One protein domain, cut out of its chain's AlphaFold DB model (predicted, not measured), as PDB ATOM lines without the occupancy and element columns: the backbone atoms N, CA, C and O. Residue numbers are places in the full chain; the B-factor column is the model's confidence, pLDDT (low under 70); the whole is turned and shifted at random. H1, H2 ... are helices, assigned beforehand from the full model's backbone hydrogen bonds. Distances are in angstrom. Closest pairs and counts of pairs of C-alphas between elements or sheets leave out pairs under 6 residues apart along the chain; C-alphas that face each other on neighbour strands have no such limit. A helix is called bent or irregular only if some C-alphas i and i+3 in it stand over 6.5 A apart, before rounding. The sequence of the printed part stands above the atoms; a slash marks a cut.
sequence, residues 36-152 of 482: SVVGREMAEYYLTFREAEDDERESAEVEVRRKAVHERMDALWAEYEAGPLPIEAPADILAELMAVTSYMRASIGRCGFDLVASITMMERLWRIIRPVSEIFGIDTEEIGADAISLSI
ATOM      1  N   SER A  36     154.731 142.055 267.471       82.38
ATOM      2  CA  SER A  36     156.114 141.988 267.963       82.38
ATOM      3  C   SER A  36     156.387 140.790 268.871       82.38
ATOM      4  O   SER A  36     157.529 140.337 268.931       82.38
ATOM      5  N   VAL A  37     155.373 140.243 269.551       85.75
ATOM      6  CA  VAL A  37     155.518 139.009 270.344       85.75
ATOM      7  C   VAL A  37     155.780 137.826 269.419       85.75
ATOM      8  O   VAL A  37     156.735 137.082 269.633       85.75
ATOM      9  N   VAL A  38     154.979 137.694 268.359       81.75
ATOM     10  CA  VAL A  38     155.168 136.642 267.349       81.75
ATOM     11  C   VAL A  38     156.517 136.813 266.644       81.75
ATOM     12  O   VAL A  38     157.252 135.839 266.488       81.75
ATOM     13  N   GLY A  39     156.895 138.049 266.303       81.31
ATOM     14  CA  GLY A  39     158.173 138.324 265.648       81.31
ATOM     15  C   GLY A  39     159.401 137.998 266.500       81.31
ATOM     16  O   GLY A  39     160.362 137.427 265.990       81.31
ATOM     17  N   ARG A  40     159.353 138.262 267.811       84.81
ATOM     18  CA  ARG A  40     160.412 137.865 268.757       84.81
ATOM     19  C   ARG A  40     160.568 136.353 268.858       84.81
ATOM     20  O   ARG A  40     161.685 135.857 268.787       84.81
ATOM     21  N   GLU A  41     159.465 135.613 268.965       84.69
ATOM     22  CA  GLU A  41     159.529 134.146 268.958       84.69
ATOM     23  C   GLU A  41     160.121 133.630 267.641       84.69
ATOM     24  O   GLU A  41     160.958 132.730 267.639       84.69
ATOM     25  N   MET A  42     159.748 134.243 266.515       80.25
ATOM     26  CA  MET A  42     160.314 133.904 265.213       80.25
ATOM     27  C   MET A  42     161.832 134.156 265.174       80.25
ATOM     28  O   MET A  42     162.568 133.313 264.661       80.25
ATOM     29  N   ALA A  43     162.311 135.252 265.777       79.31
ATOM     30  CA  ALA A  43     163.737 135.556 265.936       79.31
ATOM     31  C   ALA A  43     164.483 134.467 266.723       79.31
ATOM     32  O   ALA A  43     165.522 133.979 266.279       79.31
ATOM     33  N   GLU A  44     163.935 134.044 267.864       83.75
ATOM     34  CA  GLU A  44     164.529 133.009 268.720       83.75
ATOM     35  C   GLU A  44     164.669 131.668 267.983       83.75
ATOM     36  O   GLU A  44     165.726 131.025 268.019       83.75
ATOM     37  N   TYR A  45     163.622 131.251 267.264       79.31
ATOM     38  CA  TYR A  45     163.661 130.023 266.472       79.31
ATOM     39  C   TYR A  45     164.618 130.130 265.285       79.31
ATOM     40  O   TYR A  45     165.318 129.165 264.987       79.31
ATOM     41  N   TYR A  46     164.715 131.294 264.648       75.56
ATOM     42  CA  TYR A  46     165.644 131.501 263.544       75.56
ATOM     43  C   TYR A  46     167.114 131.500 263.986       75.56
ATOM     44  O   TYR A  46     167.958 130.911 263.316       75.56
ATOM     45  N   LEU A  47     167.437 132.077 265.145       76.56
ATOM     46  CA  LEU A  47     168.780 131.959 265.724       76.56
ATOM     47  C   LEU A  47     169.121 130.494 266.018       76.56
ATOM     48  O   LEU A  47     170.183 130.010 265.637       76.56
ATOM     49  N   THR A  48     168.165 129.757 266.591       77.56
ATOM     50  CA  THR A  48     168.290 128.311 266.832       77.56
ATOM     51  C   THR A  48     168.487 127.529 265.526       77.56
ATOM     52  O   THR A  48     169.209 126.530 265.506       77.56
ATOM     53  N   PHE A  49     167.838 127.962 264.441       72.19
ATOM     54  CA  PHE A  49     168.003 127.398 263.107       72.19
ATOM     55  C   PHE A  49     169.414 127.642 262.565       72.19
ATOM     56  O   PHE A  49     170.074 126.681 262.180       72.19
ATOM     57  N   ARG A  50     169.902 128.888 262.598       72.69
ATOM     58  CA  ARG A  50     171.252 129.245 262.131       72.69
ATOM     59  C   ARG A  50     172.344 128.495 262.885       72.69
ATOM     60  O   ARG A  50     173.232 127.927 262.262       72.69
ATOM     61  N   GLU A  51     172.230 128.404 264.208       75.69
ATOM     62  CA  GLU A  51     173.147 127.602 265.030       75.69
ATOM     63  C   GLU A  51     173.154 126.117 264.633       75.69
ATOM     64  O   GLU A  51     174.180 125.451 264.740       75.69
ATOM     65  N   ALA A  52     172.015 125.583 264.179       69.00
ATOM     66  CA  ALA A  52     171.904 124.212 263.689       69.00
ATOM     67  C   ALA A  52     172.352 124.044 262.222       69.00
ATOM     68  O   ALA A  52     172.618 122.916 261.803       69.00
ATOM     69  N   GLU A  53     172.401 125.114 261.422       67.12
ATOM     70  CA  GLU A  53     172.988 125.113 260.074       67.12
ATOM     71  C   GLU A  53     174.514 125.164 260.112       67.12
ATOM     72  O   GLU A  53     175.153 124.412 259.378       67.12
ATOM     73  N   ASP A  54     175.080 125.970 261.012       69.44
ATOM     74  CA  ASP A  54     176.529 126.117 261.190       69.44
ATOM     75  C   ASP A  54     177.194 124.850 261.778       69.44
ATOM     76  O   ASP A  54     178.415 124.682 261.708       69.44
ATOM     77  N   ASP A  55     176.409 123.927 262.343       67.31
ATOM     78  CA  ASP A  55     176.891 122.621 262.794       67.31
ATOM     79  C   ASP A  55     177.058 121.678 261.581       67.31
ATOM     80  O   ASP A  55     176.126 120.996 261.155       67.31
ATOM     81  N   GLU A  56     178.271 121.627 261.008       57.38
ATOM     82  CA  GLU A  56     178.636 120.813 259.823       57.38
ATOM     83  C   GLU A  56     178.431 119.288 260.001       57.38
ATOM     84  O   GLU A  56     178.660 118.493 259.084       57.38
ATOM     85  N   ARG A  57     178.029 118.831 261.192       64.25
ATOM     86  CA  ARG A  57     177.756 117.419 261.472       64.25
ATOM     87  C   ARG A  57     176.331 117.054 261.070       64.25
ATOM     88  O   ARG A  57     175.392 117.231 261.843       64.25
ATOM     89  N   GLU A  58     176.189 116.398 259.921       58.19
ATOM     90  CA  GLU A  58     174.965 115.662 259.583       58.19
ATOM     91  C   GLU A  58     174.749 114.512 260.581       58.19
ATOM     92  O   GLU A  58     175.305 113.417 260.465       58.19
ATOM     93  N   SER A  59     173.937 114.772 261.603       73.38
ATOM     94  CA  SER A  59     173.455 113.768 262.544       73.38
ATOM     95  C   SER A  59     171.931 113.734 262.534       73.38
ATOM     96  O   SER A  59     171.270 114.746 262.300       73.38
ATOM     97  N   ALA A  60     171.356 112.568 262.835       73.88
ATOM     98  CA  ALA A  60     169.904 112.415 262.934       73.88
ATOM     99  C   ALA A  60     169.276 113.353 263.988       73.88
ATOM    100  O   ALA A  60     168.111 113.713 263.874       73.88
ATOM    101  N   GLU A  61     170.044 113.766 264.999       73.06
ATOM    102  CA  GLU A  61     169.603 114.694 266.045       73.06
ATOM    103  C   GLU A  61     169.529 116.145 265.540       73.06
ATOM    104  O   GLU A  61     168.555 116.844 265.823       73.06
ATOM    105  N   VAL A  62     170.500 116.568 264.721       72.31
ATOM    106  CA  VAL A  62     170.491 117.880 264.048       72.31
ATOM    107  C   VAL A  62     169.317 117.971 263.069       72.31
ATOM    108  O   VAL A  62     168.610 118.973 263.065       72.31
ATOM    109  N   GLU A  63     169.033 116.905 262.318       75.25
ATOM    110  CA  GLU A  63     167.905 116.870 261.377       75.25
ATOM    111  C   GLU A  63     166.542 116.956 262.087       75.25
ATOM    112  O   GLU A  63     165.659 117.713 261.681       75.25
ATOM    113  N   VAL A  64     166.370 116.237 263.204       80.31
ATOM    114  CA  VAL A  64     165.152 116.331 264.031       80.31
ATOM    115  C   VAL A  64     164.985 117.739 264.607       80.31
ATOM    116  O   VAL A  64     163.875 118.271 264.597       80.31
ATOM    117  N   ARG A  65     166.075 118.368 265.067       75.19
ATOM    118  CA  ARG A  65     166.053 119.749 265.570       75.19
ATOM    119  C   ARG A  65     165.701 120.745 264.462       75.19
ATOM    120  O   ARG A  65     164.830 121.580 264.681       75.19
ATOM    121  N   ARG A  66     166.296 120.627 263.268       73.56
ATOM    122  CA  ARG A  66     165.980 121.469 262.095       73.56
ATOM    123  C   ARG A  66     164.512 121.366 261.699       73.56
ATOM    124  O   ARG A  66     163.867 122.393 261.491       73.56
ATOM    125  N   LYS A  67     163.976 120.143 261.656       79.69
ATOM    126  CA  LYS A  67     162.569 119.895 261.334       79.69
ATOM    127  C   LYS A  67     161.621 120.495 262.375       79.69
ATOM    128  O   LYS A  67     160.657 121.148 261.999       79.69
ATOM    129  N   ALA A  68     161.913 120.324 263.665       79.56
ATOM    130  CA  ALA A  68     161.102 120.903 264.736       79.56
ATOM    131  C   ALA A  68     161.104 122.443 264.704       79.56
ATOM    132  O   ALA A  68     160.076 123.069 264.950       79.56
ATOM    133  N   VAL A  69     162.249 123.051 264.377       77.25
ATOM    134  CA  VAL A  69     162.362 124.506 264.214       77.25
ATOM    135  C   VAL A  69     161.559 124.990 263.001       77.25
ATOM    136  O   VAL A  69     160.800 125.945 263.139       77.25
ATOM    137  N   HIS A  70     161.630 124.292 261.863       74.75
ATOM    138  CA  HIS A  70     160.808 124.592 260.682       74.75
ATOM    139  C   HIS A  70     159.308 124.498 260.972       74.75
ATOM    140  O   HIS A  70     158.583 125.454 260.728       74.75
ATOM    141  N   GLU A  71     158.846 123.391 261.567       80.25
ATOM    142  CA  GLU A  71     157.428 123.204 261.918       80.25
ATOM    143  C   GLU A  71     156.916 124.325 262.834       80.25
ATOM    144  O   GLU A  71     155.761 124.748 262.745       80.25
ATOM    145  N   ARG A  72     157.781 124.830 263.720       81.12
ATOM    146  CA  ARG A  72     157.435 125.916 264.631       81.12
ATOM    147  C   ARG A  72     157.431 127.282 263.948       81.12
ATOM    148  O   ARG A  72     156.527 128.068 264.224       81.12
ATOM    149  N   MET A  73     158.382 127.552 263.057       76.06
ATOM    150  CA  MET A  73     158.391 128.762 262.229       76.06
ATOM    151  C   MET A  73     157.182 128.809 261.284       76.06
ATOM    152  O   MET A  73     156.543 129.853 261.188       76.06
ATOM    153  N   ASP A  74     156.804 127.681 260.674       76.38
ATOM    154  CA  ASP A  74     155.608 127.564 259.828       76.38
ATOM    155  C   ASP A  74     154.324 127.851 260.620       76.38
ATOM    156  O   ASP A  74     153.426 128.543 260.139       76.38
ATOM    157  N   ALA A  75     154.239 127.360 261.862       80.62
ATOM    158  CA  ALA A  75     153.105 127.639 262.738       80.62
ATOM    159  C   ALA A  75     152.994 129.132 263.089       80.62
ATOM    160  O   ALA A  75     151.895 129.679 263.047       80.62
ATOM    161  N   LEU A  76     154.115 129.798 263.392       80.06
ATOM    162  CA  LEU A  76     154.145 131.242 263.661       80.06
ATOM    163  C   LEU A  76     153.803 132.058 262.405       80.06
ATOM    164  O   LEU A  76     153.091 133.056 262.494       80.06
ATOM    165  N   TRP A  77     154.245 131.616 261.226       76.44
ATOM    166  CA  TRP A  77     153.883 132.250 259.959       76.44
ATOM    167  C   TRP A  77     152.383 132.133 259.660       76.44
ATOM    168  O   TRP A  77     151.744 133.112 259.274       76.44
ATOM    169  N   ALA A  78     151.790 130.966 259.922       76.25
ATOM    170  CA  ALA A  78     150.351 130.763 259.786       76.25
ATOM    171  C   ALA A  78     149.530 131.693 260.703       76.25
ATOM    172  O   ALA A  78     148.402 132.047 260.354       76.25
ATOM    173  N   GLU A  79     150.079 132.126 261.846       79.00
ATOM    174  CA  GLU A  79     149.439 133.130 262.709       79.00
ATOM    175  C   GLU A  79     149.375 134.516 262.042       79.00
ATOM    176  O   GLU A  79     148.336 135.165 262.133       79.00
ATOM    177  N   TYR A  80     150.414 134.940 261.309       70.81
ATOM    178  CA  TYR A  80     150.368 136.170 260.499       70.81
ATOM    179  C   TYR A  80     149.398 136.050 259.310       70.81
ATOM    180  O   TYR A  80     148.705 137.009 258.971       70.81
ATOM    181  N   GLU A  81     149.315 134.876 258.674       67.12
ATOM    182  CA  GLU A  81     148.403 134.651 257.539       67.12
ATOM    183  C   GLU A  81     146.924 134.601 257.949       67.12
ATOM    184  O   GLU A  81     146.044 134.923 257.144       67.12
ATOM    185  N   ALA A  82     146.630 134.223 259.196       71.62
ATOM    186  CA  ALA A  82     145.265 134.131 259.711       71.62
ATOM    187  C   ALA A  82     144.570 135.501 259.853       71.62
ATOM    188  O   ALA A  82     143.336 135.560 259.898       71.62
ATOM    189  N   GLY A  83     145.330 136.598 259.902       63.97
ATOM    190  CA  GLY A  83     144.812 137.961 259.946       63.97
ATOM    191  C   GLY A  83     145.748 138.933 260.672       63.97
ATOM    192  O   GLY A  83     146.700 138.506 261.317       63.97
ATOM    193  N   PRO A  84     145.477 140.249 260.591       66.88
ATOM    194  CA  PRO A  84     146.316 141.257 261.232       66.88
ATOM    195  C   PRO A  84     146.287 141.095 262.756       66.88
ATOM    196  O   PRO A  84     145.214 141.110 263.371       66.88
ATOM    197  N   LEU A  85     147.469 140.967 263.357       78.88
ATOM    198  CA  LEU A  85     147.629 140.929 264.807       78.88
ATOM    199  C   LEU A  85     147.468 142.347 265.399       78.88
ATOM    200  O   LEU A  85     147.620 143.347 264.689       78.88
ATOM    201  N   PRO A  86     147.117 142.482 266.693       80.62
ATOM    202  CA  PRO A  86     146.985 143.789 267.323       80.62
ATOM    203  C   PRO A  86     148.298 144.574 267.313       80.62
ATOM    204  O   PRO A  86     149.365 144.040 267.622       80.62
ATOM    205  N   ILE A  87     148.181 145.869 267.021       80.62
ATOM    206  CA  ILE A  87     149.282 146.833 267.043       80.62
ATOM    207  C   ILE A  87     149.114 147.713 268.280       80.62
ATOM    208  O   ILE A  87     148.211 148.551 268.327       80.62
ATOM    209  N   GLU A  88     149.990 147.546 269.266       85.44
ATOM    210  CA  GLU A  88     149.923 148.273 270.541       85.44
ATOM    211  C   GLU A  88     151.165 149.142 270.791       85.44
ATOM    212  O   GLU A  88     151.107 150.122 271.538       85.44
ATOM    213  N   ALA A  89     152.279 148.835 270.123       84.25
ATOM    214  CA  ALA A  89     153.552 149.528 270.246       84.25
ATOM    215  C   ALA A  89     154.251 149.721 268.883       84.25
ATOM    216  O   ALA A  89     153.961 149.015 267.915       84.25
ATOM    217  N   PRO A  90     155.240 150.634 268.789       81.75
ATOM    218  CA  PRO A  90     156.037 150.809 267.570       81.75
ATOM    219  C   PRO A  90     156.739 149.527 267.090       81.75
ATOM    220  O   PRO A  90     156.935 149.353 265.890       81.75
ATOM    221  N   ALA A  91     157.062 148.609 268.006       82.00
ATOM    222  CA  ALA A  91     157.616 147.296 267.672       82.00
ATOM    223  C   ALA A  91     156.638 146.434 266.864       82.00
ATOM    224  O   ALA A  91     157.067 145.723 265.959       82.00
ATOM    225  N   ASP A  92     155.336 146.519 267.150       79.56
ATOM    226  CA  ASP A  92     154.316 145.775 266.407       79.56
ATOM    227  C   ASP A  92     154.173 146.327 264.986       79.56
ATOM    228  O   ASP A  92     154.063 145.560 264.037       79.56
ATOM    229  N   ILE A  93     154.263 147.655 264.824       79.44
ATOM    230  CA  ILE A  93     154.264 148.308 263.505       79.44
ATOM    231  C   ILE A  93     155.443 147.807 262.667       79.44
ATOM    232  O   ILE A  93     155.273 147.492 261.492       79.44
ATOM    233  N   LEU A  94     156.637 147.734 263.260       78.06
ATOM    234  CA  LEU A  94     157.827 147.244 262.567       78.06
ATOM    235  C   LEU A  94     157.675 145.769 262.173       78.06
ATOM    236  O   LEU A  94     157.883 145.447 261.005       78.06
ATOM    237  N   ALA A  95     157.233 144.909 263.095       78.56
ATOM    238  CA  ALA A  95     157.002 143.490 262.825       78.56
ATOM    239  C   ALA A  95     155.967 143.262 261.703       78.56
ATOM    240  O   ALA A  95     156.208 142.461 260.802       78.56
ATOM    241  N   GLU A  96     154.863 144.019 261.688       77.88
ATOM    242  CA  GLU A  96     153.871 143.974 260.600       77.88
ATOM    243  C   GLU A  96     154.446 144.437 259.259       77.88
ATOM    244  O   GLU A  96     154.244 143.786 258.237       77.88
ATOM    245  N   LEU A  97     155.203 145.540 259.227       76.62
ATOM    246  CA  LEU A  97     155.833 146.021 257.989       76.62
ATOM    247  C   LEU A  97     156.814 144.988 257.413       76.62
ATOM    248  O   LEU A  97     156.925 144.833 256.193       76.62
ATOM    249  N   MET A  98     157.507 144.264 258.286       74.75
ATOM    250  CA  MET A  98     158.427 143.197 257.906       74.75
ATOM    251  C   MET A  98     157.659 141.979 257.378       74.75
ATOM    252  O   MET A  98     157.986 141.495 256.296       74.75
ATOM    253  N   ALA A  99     156.580 141.562 258.047       71.12
ATOM    254  CA  ALA A  99     155.710 140.473 257.594       71.12
ATOM    255  C   ALA A  99     155.057 140.781 256.237       71.12
ATOM    256  O   ALA A  99     155.068 139.944 255.334       71.12
ATOM    257  N   VAL A 100     154.582 142.017 256.039       72.62
ATOM    258  CA  VAL A 100     154.069 142.506 254.749       72.62
ATOM    259  C   VAL A 100     155.135 142.411 253.669       72.62
ATOM    260  O   VAL A 100     154.843 141.967 252.557       72.62
ATOM    261  N   THR A 101     156.377 142.796 253.971       72.31
ATOM    262  CA  THR A 101     157.435 142.709 252.964       72.31
ATOM    263  C   THR A 101     157.718 141.261 252.574       72.31
ATOM    264  O   THR A 101     157.888 140.958 251.395       72.31
ATOM    265  N   SER A 102     157.694 140.351 253.536       69.69
ATOM    266  CA  SER A 102     157.908 138.927 253.294       69.69
ATOM    267  C   SER A 102     156.750 138.269 252.553       69.69
ATOM    268  O   SER A 102     156.974 137.434 251.678       69.69
ATOM    269  N   TYR A 103     155.518 138.722 252.787       67.25
ATOM    270  CA  TYR A 103     154.365 138.334 251.980       67.25
ATOM    271  C   TYR A 103     154.481 138.841 250.536       67.25
ATOM    272  O   TYR A 103     154.254 138.086 249.583       67.25
ATOM    273  N   MET A 104     154.882 140.106 250.349       66.88
ATOM    274  CA  MET A 104     155.161 140.664 249.021       66.88
ATOM    275  C   MET A 104     156.238 139.841 248.312       66.88
ATOM    276  O   MET A 104     156.040 139.459 247.160       66.88
ATOM    277  N   ARG A 105     157.316 139.494 249.019       64.19
ATOM    278  CA  ARG A 105     158.411 138.648 248.533       64.19
ATOM    279  C   ARG A 105     157.921 137.273 248.082       64.19
ATOM    280  O   ARG A 105     158.174 136.883 246.945       64.19
ATOM    281  N   ALA A 106     157.166 136.567 248.922       59.78
ATOM    282  CA  ALA A 106     156.612 135.247 248.601       59.78
ATOM    283  C   ALA A 106     155.632 135.274 247.410       59.78
ATOM    284  O   ALA A 106     155.456 134.274 246.709       59.78
ATOM    285  N   SER A 107     155.009 136.430 247.162       53.16
ATOM    286  CA  SER A 107     154.026 136.627 246.092       53.16
ATOM    287  C   SER A 107     154.644 137.022 244.744       53.16
ATOM    288  O   SER A 107     153.975 136.944 243.703       53.16
ATOM    289  N   ILE A 108     155.914 137.435 244.724       55.69
ATOM    290  CA  ILE A 108     156.628 137.790 243.495       55.69
ATOM    291  C   ILE A 108     156.766 136.556 242.588       55.69
ATOM    292  O   ILE A 108     157.064 135.447 243.022       55.69
ATOM    293  N   GLY A 109     156.501 136.735 241.292       46.44
ATOM    294  CA  GLY A 109     156.595 135.675 240.282       46.44
ATOM    295  C   GLY A 109     155.377 134.743 240.200       46.44
ATOM    296  O   GLY A 109     154.926 134.464 239.092       46.44
ATOM    297  N   ARG A 110     154.787 134.306 241.324       41.47
ATOM    298  CA  ARG A 110     153.618 133.393 241.319       41.47
ATOM    299  C   ARG A 110     152.301 134.075 240.940       41.47
ATOM    300  O   ARG A 110     151.478 133.471 240.261       41.47
ATOM    301  N   CYS A 111     152.108 135.330 241.347       39.47
ATOM    302  CA  CYS A 111     150.840 136.051 241.169       39.47
ATOM    303  C   CYS A 111     150.836 137.031 239.979       39.47
ATOM    304  O   CYS A 111     149.906 137.820 239.839       39.47
ATOM    305  N   GLY A 112     151.870 137.016 239.129       43.41
ATOM    306  CA  GLY A 112     151.965 137.921 237.975       43.41
ATOM    307  C   GLY A 112     152.267 139.384 238.327       43.41
ATOM    308  O   GLY A 112     152.065 140.261 237.490       43.41
ATOM    309  N   PHE A 113     152.746 139.661 239.545       48.75
ATOM    310  CA  PHE A 113     153.182 141.004 239.928       48.75
ATOM    311  C   PHE A 113     154.374 141.472 239.085       48.75
ATOM    312  O   PHE A 113     155.296 140.701 238.807       48.75
ATOM    313  N   ASP A 114     154.361 142.755 238.719       57.50
ATOM    314  CA  ASP A 114     155.479 143.405 238.043       57.50
ATOM    315  C   ASP A 114     156.702 143.425 238.967       57.50
ATOM    316  O   ASP A 114     156.749 144.156 239.957       57.50
ATOM    317  N   LEU A 115     157.696 142.610 238.618       62.66
ATOM    318  CA  LEU A 115     158.972 142.492 239.318       62.66
ATOM    319  C   LEU A 115     159.655 143.847 239.528       62.66
ATOM    320  O   LEU A 115     160.215 144.081 240.597       62.66
ATOM    321  N   VAL A 116     159.599 144.747 238.541       58.41
ATOM    322  CA  VAL A 116     160.270 146.050 238.616       58.41
ATOM    323  C   VAL A 116     159.596 146.941 239.647       58.41
ATOM    324  O   VAL A 116     160.275 147.537 240.488       58.41
ATOM    325  N   ALA A 117     158.266 146.997 239.625       58.56
ATOM    326  CA  ALA A 117     157.499 147.763 240.596       58.56
ATOM    327  C   ALA A 117     157.621 147.167 242.006       58.56
ATOM    328  O   ALA A 117     157.942 147.891 242.950       58.56
ATOM    329  N   SER A 118     157.420 145.855 242.147       63.28
ATOM    330  CA  SER A 118     157.393 145.170 243.441       63.28
ATOM    331  C   SER A 118     158.741 145.213 244.151       63.28
ATOM    332  O   SER A 118     158.788 145.628 245.307       63.28
ATOM    333  N   ILE A 119     159.847 144.889 243.473       66.00
ATOM    334  CA  ILE A 119     161.178 144.917 244.101       66.00
ATOM    335  C   ILE A 119     161.605 146.349 244.422       66.00
ATOM    336  O   ILE A 119     162.132 146.598 245.503       66.00
ATOM    337  N   THR A 120     161.277 147.331 243.573       65.25
ATOM    338  CA  THR A 120     161.526 148.746 243.904       65.25
ATOM    339  C   THR A 120     160.739 149.191 245.143       65.25
ATOM    340  O   THR A 120     161.245 149.979 245.944       65.25
ATOM    341  N   MET A 121     159.494 148.732 245.314       65.94
ATOM    342  CA  MET A 121     158.705 149.030 246.514       65.94
ATOM    343  C   MET A 121     159.275 148.343 247.754       65.94
ATOM    344  O   MET A 121     159.371 149.000 248.787       65.94
ATOM    345  N   MET A 122     159.724 147.090 247.644       71.44
ATOM    346  CA  MET A 122     160.403 146.395 248.742       71.44
ATOM    347  C   MET A 122     161.711 147.098 249.133       71.44
ATOM    348  O   MET A 122     161.884 147.416 250.304       71.44
ATOM    349  N   GLU A 123     162.570 147.473 248.172       69.94
ATOM    350  CA  GLU A 123     163.798 148.254 248.427       69.94
ATOM    351  C   GLU A 123     163.494 149.562 249.180       69.94
ATOM    352  O   GLU A 123     164.228 149.966 250.083       69.94
ATOM    353  N   ARG A 124     162.414 150.261 248.805       69.19
ATOM    354  CA  ARG A 124     161.996 151.499 249.479       69.19
ATOM    355  C   ARG A 124     161.472 151.238 250.882       69.19
ATOM    356  O   ARG A 124     161.830 151.983 251.788       69.19
ATOM    357  N   LEU A 125     160.634 150.220 251.045       73.38
ATOM    358  CA  LEU A 125     160.066 149.843 252.332       73.38
ATOM    359  C   LEU A 125     161.183 149.458 253.311       73.38
ATOM    360  O   LEU A 125     161.226 149.976 254.422       73.38
ATOM    361  N   TRP A 126     162.169 148.686 252.852       73.00
ATOM    362  CA  TRP A 126     163.356 148.310 253.624       73.00
ATOM    363  C   TRP A 126     164.200 149.516 254.036       73.00
ATOM    364  O   TRP A 126     164.579 149.647 255.199       73.00
ATOM    365  N   ARG A 127     164.420 150.467 253.119       71.94
ATOM    366  CA  ARG A 127     165.111 151.733 253.431       71.94
ATOM    367  C   ARG A 127     164.381 152.600 254.451       71.94
ATOM    368  O   ARG A 127     165.007 153.497 255.004       71.94
ATOM    369  N   ILE A 128     163.084 152.385 254.667       72.81
ATOM    370  CA  ILE A 128     162.287 153.105 255.666       72.81
ATOM    371  C   ILE A 128     162.296 152.361 257.004       72.81
ATOM    372  O   ILE A 128     162.411 153.010 258.039       72.81
ATOM    373  N   ILE A 129     162.227 151.025 256.995       75.75
ATOM    374  CA  ILE A 129     162.178 150.201 258.215       75.75
ATOM    375  C   ILE A 129     163.371 150.493 259.137       75.75
ATOM    376  O   ILE A 129     163.162 150.748 260.319       75.75
ATOM    377  N   ARG A 130     164.599 150.551 258.603       74.94
ATOM    378  CA  ARG A 130     165.817 150.772 259.405       74.94
ATOM    379  C   ARG A 130     165.883 152.158 260.079       74.94
ATOM    380  O   ARG A 130     166.061 152.218 261.289       74.94
ATOM    381  N   PRO A 131     165.678 153.289 259.380       76.56
ATOM    382  CA  PRO A 131     165.584 154.587 260.051       76.56
ATOM    383  C   PRO A 131     164.446 154.662 261.075       76.56
ATOM    384  O   PRO A 131     164.575 155.329 262.097       76.56
ATOM    385  N   VAL A 132     163.314 154.001 260.811       76.75
ATOM    386  CA  VAL A 132     162.173 153.988 261.736       76.75
ATOM    387  C   VAL A 132     162.499 153.183 262.996       76.75
ATOM    388  O   VAL A 132     162.168 153.631 264.095       76.75
ATOM    389  N   SER A 133     163.189 152.050 262.871       82.12
ATOM    390  CA  SER A 133     163.639 151.264 264.023       82.12
ATOM    391  C   SER A 133     164.653 152.033 264.873       82.12
ATOM    392  O   SER A 133     164.507 152.083 266.094       82.12
ATOM    393  N   GLU A 134     165.588 152.748 264.237       82.56
ATOM    394  CA  GLU A 134     166.540 153.642 264.910       82.56
ATOM    395  C   GLU A 134     165.830 154.776 265.674       82.56
ATOM    396  O   GLU A 134     166.182 155.061 266.819       82.56
ATOM    397  N   ILE A 135     164.795 155.393 265.087       83.06
ATOM    398  CA  ILE A 135     163.990 156.439 265.747       83.06
ATOM    399  C   ILE A 135     163.285 155.901 266.995       83.06
ATOM    400  O   ILE A 135     163.196 156.603 268.005       83.06
ATOM    401  N   PHE A 136     162.771 154.673 266.931       84.25
ATOM    402  CA  PHE A 136     162.073 154.050 268.053       84.25
ATOM    403  C   PHE A 136     163.004 153.345 269.047       84.25
ATOM    404  O   PHE A 136     162.530 152.916 270.098       84.25
ATOM    405  N   GLY A 137     164.307 153.258 268.758       84.44
ATOM    406  CA  GLY A 137     165.278 152.548 269.591       84.44
ATOM    407  C   GLY A 137     165.003 151.047 269.670       84.44
ATOM    408  O   GLY A 137     165.190 150.453 270.728       84.44
ATOM    409  N   ILE A 138     164.499 150.461 268.583       84.38
ATOM    410  CA  ILE A 138     164.146 149.043 268.491       84.38
ATOM    411  C   ILE A 138     165.165 148.358 267.591       84.38
ATOM    412  O   ILE A 138     165.381 148.797 266.460       84.38
ATOM    413  N   ASP A 139     165.762 147.277 268.081       83.31
ATOM    414  CA  ASP A 139     166.595 146.418 267.253       83.31
ATOM    415  C   ASP A 139     165.703 145.551 266.355       83.31
ATOM    416  O   ASP A 139     164.802 144.848 266.817       83.31
ATOM    417  N   THR A 140     165.927 145.643 265.046       76.31
ATOM    418  CA  THR A 140     165.191 144.871 264.046       76.31
ATOM    419  C   THR A 140     165.479 143.377 264.158       76.31
ATOM    420  O   THR A 140     164.579 142.577 263.915       76.31
ATOM    421  N   GLU A 141     166.688 142.983 264.568       77.44
ATOM    422  CA  GLU A 141     167.041 141.572 264.770       77.44
ATOM    423  C   GLU A 141     166.250 140.973 265.941       77.44
ATOM    424  O   GLU A 141     165.697 139.880 265.814       77.44
ATOM    425  N   GLU A 142     166.077 141.733 267.030       79.88
ATOM    426  CA  GLU A 142     165.302 141.310 268.206       79.88
ATOM    427  C   GLU A 142     163.823 141.052 267.892       79.88
ATOM    428  O   GLU A 142     163.198 140.206 268.525       79.88
ATOM    429  N   ILE A 143     163.240 141.758 266.920       76.56
ATOM    430  CA  ILE A 143     161.845 141.554 266.484       76.56
ATOM    431  C   ILE A 143     161.723 140.602 265.286       76.56
ATOM    432  O   ILE A 143     160.659 140.520 264.671       76.56
ATOM    433  N   GLY A 144     162.798 139.880 264.960       67.19
ATOM    434  CA  GLY A 144     162.786 138.821 263.960       67.19
ATOM    435  C   GLY A 144     163.012 139.307 262.541       67.19
ATOM    436  O   GLY A 144     162.471 138.705 261.622       67.19
ATOM    437  N   ALA A 145     163.812 140.352 262.313       68.44
ATOM    438  CA  ALA A 145     164.140 140.783 260.953       68.44
ATOM    439  C   ALA A 145     164.729 139.701 260.100       68.44
ATOM    440  O   ALA A 145     164.254 139.526 258.991       68.44
ATOM    441  N   ASP A 146     165.652 138.916 260.619       62.28
ATOM    442  CA  ASP A 146     166.190 137.828 259.826       62.28
ATOM    443  C   ASP A 146     165.244 136.627 259.755       62.28
ATOM    444  O   ASP A 146     165.356 135.803 258.867       62.28
ATOM    445  N   ALA A 147     164.273 136.505 260.650       61.22
ATOM    446  CA  ALA A 147     163.354 135.371 260.640       61.22
ATOM    447  C   ALA A 147     162.148 135.624 259.723       61.22
ATOM    448  O   ALA A 147     161.778 134.795 258.897       61.22
ATOM    449  N   ILE A 148     161.558 136.808 259.867       62.34
ATOM    450  CA  ILE A 148     160.442 137.315 259.082       62.34
ATOM    451  C   ILE A 148     160.969 137.751 257.720       62.34
ATOM    452  O   ILE A 148     160.420 137.341 256.709       62.34
ATOM    453  N   SER A 149     162.047 138.538 257.677       58.50
ATOM    454  CA  SER A 149     162.607 139.226 256.503       58.50
ATOM    455  C   SER A 149     164.095 138.885 256.292       58.50
ATOM    456  O   SER A 149     164.890 139.787 256.044       58.50
ATOM    457  N   LEU A 150     164.470 137.605 256.444       51.00
ATOM    458  CA  LEU A 150     165.790 137.001 256.168       51.00
ATOM    459  C   LEU A 150     166.808 137.978 255.559       51.00
ATOM    460  O   LEU A 150     166.744 138.202 254.358       51.00
ATOM    461  N   SER A 151     167.698 138.520 256.402       42.88
ATOM    462  CA  SER A 151     168.824 139.458 256.209       42.88
ATOM    463  C   SER A 151     168.593 140.750 255.400       42.88
ATOM    464  O   SER A 151     168.436 140.769 254.177       42.88
ATOM    465  N   ILE A 152     168.684 141.876 256.117       44.62
ATOM    466  CA  ILE A 152     168.346 143.250 255.693       44.62
ATOM    467  C   ILE A 152     169.132 143.755 254.462       44.62
ATOM    468  O   ILE A 152     168.657 144.661 253.779       44.62
TER     469      ILE A 152
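AT A GLANCE: This is residues 36 to 152 of the 482 residues of an uncharacterized protein of Gluconacetobacter diazotrophicus (UniProt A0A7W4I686). Two helical hairpins, H1 with H2 and H3 with H4, are set crosswise: the first juts from the side of the second like an arm, and the short helix H5 is tucked into the angle between them, packed on both H1 and H3. Residues 54 to 61, at the far tip of the first hairpin, stick out. The printed part has 117 residues with five named helices, in the order H1, H2, H3, H4, H5, and no named strand; its class is all helix. It is compact, with a radius of gyration of the C-alphas of 15.3 A, and spans 43 by 36 by 27 A.

IN THESE COORDINATES: Find C-alpha 36 at (156.114, 141.988, 267.963); from there H1, residues 36 to 53, runs 25.1 A. Next look for C-alpha 60 at (169.904, 112.415, 262.934), where H2, residues 60 to 81, begins its 31.4 A. H3, residues 90 to 107, is 25.8 A long. H4, residues 115 to 136, covers 31.1 A and ends at C-alpha 136, (162.073, 154.050, 268.053); it is neither bent nor irregular, but only just: C-alphas 127 and 130 are 6.1 A apart. H5, residues 145 to 148, measures 5.4 A.

HOW THE PARTS SIT: H1 and H3 are the hubs, touching three helices each. H1 and H2 form a hairpin and touch, closest at the C-alphas of Tyr 45 and Val 69, 6.1 A apart, at a shallow tilt of 23 degrees, opposite ways. With residues 36 to 39 alone H1 touches H3, at residues 91 to 96 of H3; the closest C-alphas, of Ser 36 and Asp 92, are 4.5 A apart, and the two run the same way at a steep tilt of 58 degrees. H3 and H4 form a second hairpin and touch at a shallow tilt of 15 degrees, opposite ways, with the C-alphas of Thr 101 and Met 122 closest at 6.3 A. The helix packing is only just mostly aligned. H5 touches H1, closest at the C-alphas of Ala 43 and Ala 147, 5.3 A, and H3, closest at those of Ala 99 and Ile 148, 5.9 A. H2 and H3 are close but not clearly touching, about perpendicular at 77 degrees. H2 and H5 are near each other, while H4 is apart from H1, H2 and H5. In H1, H2 and H3 every O i to N i+4 pair is within hydrogen-bond range, in H4 16 of 18; H5 is too short for such a pair, and its 1 O i to N i+3 pair is not within range.

THE WHOLE: The C-alphas of Ala 60 and Ile 135, the two farthest apart, are 44.5 A from each other. The printed part has no cut, and its four links are short. Mean pLDDT of the printed part is 71.7; look for values under 70 in 41 residues, among them residues 52 to 58, 102 to 121 and 144 to 152.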